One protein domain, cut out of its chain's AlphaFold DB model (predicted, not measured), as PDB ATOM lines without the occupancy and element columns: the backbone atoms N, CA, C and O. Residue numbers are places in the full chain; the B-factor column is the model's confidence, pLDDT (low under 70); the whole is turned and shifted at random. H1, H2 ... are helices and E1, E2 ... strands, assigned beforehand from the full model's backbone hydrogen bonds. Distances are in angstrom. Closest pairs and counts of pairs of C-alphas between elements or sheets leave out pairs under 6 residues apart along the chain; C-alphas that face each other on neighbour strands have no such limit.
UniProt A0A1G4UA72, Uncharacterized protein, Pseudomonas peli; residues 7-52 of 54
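What this domain is: This is residues 7 to 52 of the 54 residues of an uncharacterized protein of Pseudomonas peli (UniProt A0A1G4UA72). A small elongated domain has the two-stranded hairpin of E1 and E2 at one end of its longest axis and the helix H1 at the other end, with the short helix H2 between these ends. Much of the rest is a long stretch with no named element, residues 28 to 46, which runs from H1 and folds back on itself before it reaches H2; residues 31 to 32 and 38 to 39 in it pair briefly, antiparallel. The printed part has 46 residues, with two named strands and two named helices in the order E1, E2, H1, H2, and the sheet, of order E1 - E2, is antiparallel. The class is mixed, helices and strands, though under half of the printed residues are in named elements. The whole is compact, with a radius of gyration of the C-alphas of 9.7 A, and the C-alphas span 29 by 19 by 18 A.

Where its parts are: E1, residues 7 to 9, begins at C-alpha 7 at (29.670, 51.981, 17.987) and is 6.2 A long from first to last C-alpha. E2, residues 12 to 15, measures 10.2 A in the same way. H1, residues 19 to 27, starts at C-alpha 19 at (35.921, 38.187, 18.269) and is 12.5 A long. H2, residues 47 to 50, is 5.1 A long and ends at C-alpha 50 at (24.387, 45.680, 13.843).

How they stand to each other: E1 and E2 form a hairpin, antiparallel, with 139 degrees between their N-to-C directions. The C-alphas of Thr 8 and Gln 13 face each other at 4.6 A. N 9 and O 12 are 2.9 A apart and N 14 and O 7 are 3.0 A apart, both within hydrogen-bond range. A tight link of 3 residues joins E2 to H1. H1 is apart from E1. H1 and H2 touch, with 4 pairs of C-alphas within 8 A; the closest C-alphas are those of Leu 22 and Leu 48, 7.2 A apart. H2 is apart from both E1 and E2. In H1 every O i to N i+4 pair is within hydrogen-bond range; H2, with 4 residues, is too short for such a pair, and its 1 pair of O i to N i+3 is within range.

The domain as a whole: The two C-alphas farthest apart are those of Gly 11 and Phe 27, at 29.1 A, while the first and last printed C-alphas, of Ile 7 and Gly 52, are 12.7 A apart. The printed part has no cut. The links E1 to E2 and E2 to H1 are tight, and H1 to H2 is a long link of 19 residues. The mean pLDDT of the printed part is 96.9, and no printed residue is under 70.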
ATOM      1  N   ILE A   7      30.758  51.471  18.829       98.00
ATOM      2  CA  ILE A   7      29.670  51.981  17.987       98.00
ATOM      3  C   ILE A   7      28.831  53.012  18.736       98.00
ATOM      4  O   ILE A   7      28.814  53.050  19.964       98.00
ATOM      5  N   THR A   8      28.092  53.836  17.991       98.25
ATOM      6  CA  THR A   8      26.999  54.638  18.554       98.25
ATOM      7  C   THR A   8      25.669  53.974  18.228       98.25
ATOM      8  O   THR A   8      25.304  53.870  17.059       98.25
ATOM      9  N   TRP A   9      24.926  53.574  19.256       97.62
ATOM     10  CA  TRP A   9      23.620  52.933  19.134       97.62
ATOM     11  C   TRP A   9      22.626  53.574  20.109       97.62
ATOM     12  O   TRP A   9      22.972  53.884  21.246       97.62
ATOM     13  N   LYS A  10      21.411  53.887  19.637       96.94
ATOM     14  CA  LYS A  10      20.368  54.624  20.392       96.94
ATOM     15  C   LYS A  10      20.894  55.869  21.148       96.94
ATOM     16  O   LYS A  10      20.437  56.204  22.238       96.94
ATOM     17  N   GLY A  11      21.857  56.577  20.548       97.75
ATOM     18  CA  GLY A  11      22.445  57.805  21.100       97.75
ATOM     19  C   GLY A  11      23.488  57.601  22.207       97.75
ATOM     20  O   GLY A  11      23.890  58.581  22.830       97.75
ATOM     21  N   LYS A  12      23.938  56.365  22.452       98.19
ATOM     22  CA  LYS A  12      24.991  56.025  23.421       98.19
ATOM     23  C   LYS A  12      26.139  55.291  22.736       98.19
ATOM     24  O   LYS A  12      25.937  54.655  21.704       98.19
ATOM     25  N   GLN A  13      27.340  55.412  23.298       98.25
ATOM     26  CA  GLN A  13      28.491  54.632  22.855       98.25
ATOM     27  C   GLN A  13      28.562  53.307  23.603       98.25
ATOM     28  O   GLN A  13      28.351  53.279  24.815       98.25
ATOM     29  N   TYR A  14      28.889  52.253  22.865       98.50
ATOM     30  CA  TYR A  14      29.098  50.906  23.380       98.50
ATOM     31  C   TYR A  14      30.400  50.349  22.823       98.50
ATOM     32  O   TYR A  14      30.730  50.595  21.659       98.50
ATOM     33  N   GLU A  15      31.124  49.616  23.662       98.38
ATOM     34  CA  GLU A  15      32.277  48.827  23.236       98.38
ATOM     35  C   GLU A  15      31.781  47.620  22.448       98.38
ATOM     36  O   GLU A  15      30.790  46.987  22.813       98.38
ATOM     37  N   VAL A  16      32.442  47.350  21.328       98.25
ATOM     38  CA  VAL A  16      32.132  46.180  20.518       98.25
ATOM     39  C   VAL A  16      32.716  44.947  21.210       98.25
ATOM     40  O   VAL A  16      33.887  44.991  21.598       98.25
ATOM     41  N   PRO A  17      31.944  43.854  21.358       97.94
ATOM     42  CA  PRO A  17      32.465  42.607  21.897       97.94
ATOM     43  C   PRO A  17      33.661  42.101  21.087       97.94
ATOM     44  O   PRO A  17      33.769  42.337  19.879       97.94
ATOM     45  N   ASP A  18      34.565  41.387  21.749       97.00
ATOM     46  CA  ASP A  18      35.698  40.783  21.063       97.00
ATOM     47  C   ASP A  18      35.264  39.658  20.107       97.00
ATOM     48  O   ASP A  18      34.124  39.188  20.091       97.00
ATOM     49  N   MET A  19      36.199  39.219  19.268       95.31
ATOM     50  CA  MET A  19      35.921  38.187  18.269       95.31
ATOM     51  C   MET A  19      35.541  36.830  18.878       95.31
ATOM     52  O   MET A  19      34.876  36.050  18.199       95.31
ATOM     53  N   GLU A  20      35.983  36.533  20.104       96.19
ATOM     54  CA  GLU A  20      35.633  35.294  20.805       96.19
ATOM     55  C   GLU A  20      34.151  35.324  21.186       96.19
ATOM     56  O   GLU A  20      33.393  34.455  20.757       96.19
ATOM     57  N   THR A  21      33.717  36.403  21.834       96.94
ATOM     58  CA  THR A  21      32.326  36.650  22.235       96.94
ATOM     59  C   THR A  21      31.384  36.716  21.027       96.94
ATOM     60  O   THR A  21      30.326  36.088  21.011       96.94
ATOM     61  N   LEU A  22      31.775  37.428  19.961       96.31
ATOM     62  CA  LEU A  22      30.996  37.464  18.715       96.31
ATOM     63  C   LEU A  22      30.867  36.070  18.083       96.31
ATOM     64  O   LEU A  22      29.835  35.748  17.494       96.31
ATOM     65  N   GLY A  23      31.908  35.242  18.206       95.06
ATOM     66  CA  GLY A  23      31.869  33.843  17.803       95.06
ATOM     67  C   GLY A  23      30.847  33.053  18.617       95.06
ATOM     68  O   GLY A  23      30.017  32.363  18.029       95.06
ATOM     69  N   GLU A  24      30.864  33.186  19.944       96.56
ATOM     70  CA  GLU A  24      29.909  32.521  20.837       96.56
ATOM     71  C   GLU A  24      28.459  32.857  20.479       96.56
ATOM     72  O   GLU A  24      27.660  31.936  20.334       96.56
ATOM     73  N   PHE A  25      28.131  34.124  20.202       96.44
ATOM     74  CA  PHE A  25      26.775  34.511  19.787       96.44
ATOM     75  C   PHE A  25      26.287  33.791  18.521       96.44
ATOM     76  O   PHE A  25      25.109  33.456  18.396       96.44
ATOM     77  N   ALA A  26      27.188  33.522  17.575       91.06
ATOM     78  CA  ALA A  26      26.839  32.795  16.359       91.06
ATOM     79  C   ALA A  26      26.604  31.295  16.619       91.06
ATOM     80  O   ALA A  26      25.822  30.665  15.904       91.06
ATOM     81  N   PHE A  27      27.267  30.712  17.624       92.88
ATOM     82  CA  PHE A  27      27.142  29.292  17.968       92.88
ATOM     83  C   PHE A  27      26.022  29.003  18.973       92.88
ATOM     84  O   PHE A  27      25.366  27.968  18.860       92.88
ATOM     85  N   ASP A  28      25.784  29.901  19.930       89.06
ATOM     86  CA  ASP A  28      24.847  29.701  21.045       89.06
ATOM     87  C   ASP A  28      23.388  30.030  20.677       89.06
ATOM     88  O   ASP A  28      22.472  29.896  21.482       89.06
ATOM     89  N   SER A  29      23.132  30.436  19.424       88.69
ATOM     90  CA  SER A  29      21.791  30.803  18.926       88.69
ATOM     91  C   SER A  29      21.093  31.903  19.742       88.69
ATOM     92  O   SER A  29      19.878  32.067  19.657       88.69
ATOM     93  N   VAL A  30      21.867  32.678  20.503       95.75
ATOM     94  CA  VAL A  30      21.458  33.884  21.223       95.75
ATOM     95  C   VAL A  30      22.534  34.944  21.036       95.75
ATOM     96  O   VAL A  30      23.713  34.633  20.901       95.75
ATOM     97  N   CYS A  31      22.138  36.207  21.015       98.25
ATOM     98  CA  CYS A  31      23.050  37.322  20.847       98.25
ATOM     99  C   CYS A  31      22.589  38.490  21.708       98.25
ATOM    100  O   CYS A  31      21.400  38.810  21.753       98.25
ATOM    101  N   GLU A  32      23.523  39.124  22.405       98.38
ATOM    102  CA  GLU A  32      23.206  40.337  23.143       98.38
ATOM    103  C   GLU A  32      22.984  41.519  22.190       98.38
ATOM    104  O   GLU A  32      23.558  41.621  21.102       98.38
ATOM    105  N   THR A  33      22.134  42.433  22.625       98.44
ATOM    106  CA  THR A  33      22.053  43.807  22.132       98.44
ATOM    107  C   THR A  33      23.122  44.666  22.828       98.44
ATOM    108  O   THR A  33      23.651  44.268  23.870       98.44
ATOM    109  N   PRO A  34      23.443  45.874  22.330       98.50
ATOM    110  CA  PRO A  34      24.419  46.738  22.995       98.50
ATOM    111  C   PRO A  34      24.063  47.119  24.440       98.50
ATOM    112  O   PRO A  34      24.961  47.341  25.248       98.50
ATOM    113  N   ASP A  35      22.776  47.197  24.792       97.81
ATOM    114  CA  ASP A  35      22.315  47.457  26.161       97.81
ATOM    115  C   ASP A  35      22.106  46.200  27.019       97.81
ATOM    116  O   ASP A  35      21.712  46.332  28.180       97.81
ATOM    117  N   GLY A  36      22.466  45.018  26.507       97.38
ATOM    118  CA  GLY A  36      22.555  43.773  27.271       97.38
ATOM    119  C   GLY A  36      21.287  42.916  27.275       97.38
ATOM    120  O   GLY A  36      21.250  41.904  27.973       97.38
ATOM    121  N   ASP A  37      20.252  43.273  26.509       98.00
ATOM    122  CA  ASP A  37      19.119  42.369  26.282       98.00
ATOM    123  C   ASP A  37      19.553  41.195  25.394       98.00
ATOM    124  O   ASP A  37      20.252  41.391  24.400       98.00
ATOM    125  N   THR A  38      19.101  39.982  25.713       97.88
ATOM    126  CA  THR A  38      19.344  38.783  24.898       97.88
ATOM    127  C   THR A  38      18.255  38.618  23.836       97.88
ATOM    128  O   THR A  38      17.069  38.541  24.160       97.88
ATOM    129  N   VAL A  39      18.658  38.522  22.570       98.00
ATOM    130  CA  VAL A  39      17.785  38.342  21.399       98.00
ATOM    131  C   VAL A  39      18.301  37.215  20.498       98.00
ATOM    132  O   VAL A  39      19.365  36.646  20.744       98.00
ATOM    133  N   GLU A  40      17.551  36.862  19.454       97.50
ATOM    134  CA  GLU A  40      18.046  35.943  18.420       97.50
ATOM    135  C   GLU A  40      19.196  36.596  17.613       97.50
ATOM    136  O   GLU A  40      19.209  37.819  17.441       97.50
ATOM    137  N   PRO A  41      20.170  35.817  17.102       97.31
ATOM    138  CA  PRO A  41      21.318  36.329  16.348       97.31
ATOM    139  C   PRO A  41      20.980  37.225  15.154       97.31
ATOM    140  O   PRO A  41      21.707  38.177  14.895       97.31
ATOM    141  N   ASP A  42      19.886  36.955  14.449       96.50
ATOM    142  CA  ASP A  42      19.409  37.709  13.283       96.50
ATOM    143  C   ASP A  42      18.434  38.843  13.648       96.50
ATOM    144  O   ASP A  42      17.935  39.560  12.777       96.50
ATOM    145  N   HIS A  43      18.174  39.060  14.942       98.06
ATOM    146  CA  HIS A  43      17.384  40.194  15.394       98.06
ATOM    147  C   HIS A  43      18.094  41.506  15.008       98.06
ATOM    148  O   HIS A  43      19.305  41.619  15.199       98.06
ATOM    149  N   PRO A  44      17.387  42.540  14.512       98.06
ATOM    150  CA  PRO A  44      18.013  43.771  14.008       98.06
ATOM    151  C   PRO A  44      18.825  44.546  15.056       98.06
ATOM    152  O   PRO A  44      19.726  45.302  14.700       98.06
ATOM    153  N   ASP A  45      18.502  44.355  16.336       98.31
ATOM    154  CA  ASP A  45      19.209  44.975  17.463       98.31
ATOM    155  C   ASP A  45      20.352  44.097  18.023       98.31
ATOM    156  O   ASP A  45      21.037  44.530  18.946       98.31
ATOM    157  N   SER A  46      20.573  42.887  17.496       98.31
ATOM    158  CA  SER A  46      21.673  42.015  17.927       98.31
ATOM    159  C   SER A  46      23.031  42.593  17.514       98.31
ATOM    160  O   SER A  46      23.148  43.272  16.486       98.31
ATOM    161  N   TRP A  47      24.091  42.284  18.264       98.12
ATOM    162  CA  TRP A  47      25.452  42.645  17.861       98.12
ATOM    163  C   TRP A  47      25.811  42.138  16.461       98.12
ATOM    164  O   TRP A  47      26.426  42.872  15.686       98.12
ATOM    165  N   LEU A  48      25.407  40.916  16.105       97.19
ATOM    166  CA  LEU A  48      25.736  40.325  14.806       97.19
ATOM    167  C   LEU A  48      25.063  41.066  13.645       97.19
ATOM    168  O   LEU A  48      25.736  41.372  12.659       97.19
ATOM    169  N   SER A  49      23.788  41.438  13.782       97.56
ATOM    170  CA  SER A  49      23.067  42.221  12.771       97.56
ATOM    171  C   SER A  49      23.602  43.649  12.668       97.56
ATOM    172  O   SER A  49      23.838  44.149  11.568       97.56
ATOM    173  N   ILE A  50      23.855  44.308  13.806       97.94
ATOM    174  CA  ILE A  50      24.387  45.680  13.843       97.94
ATOM    175  C   ILE A  50      25.761  45.762  13.165       97.94
ATOM    176  O   ILE A  50      26.056  46.737  12.472       97.94
ATOM    177  N   LEU A  51      26.597  44.737  13.348       97.31
ATOM    178  CA  LEU A  51      27.924  44.652  12.735       97.31
ATOM    179  C   LEU A  51      27.901  44.096  11.300       97.31
ATOM    180  O   LEU A  51      28.946  44.079  10.647       97.31
ATOM    181  N   GLY A  52      26.738  43.676  10.787       95.81
ATOM    182  CA  GLY A  52      26.582  43.118   9.440       95.81
ATOM    183  C   GLY A  52      27.286  41.772   9.251       95.81
ATOM    184  O   GLY A  52      27.856  41.513   8.189       95.81
TER     185      GLY A  52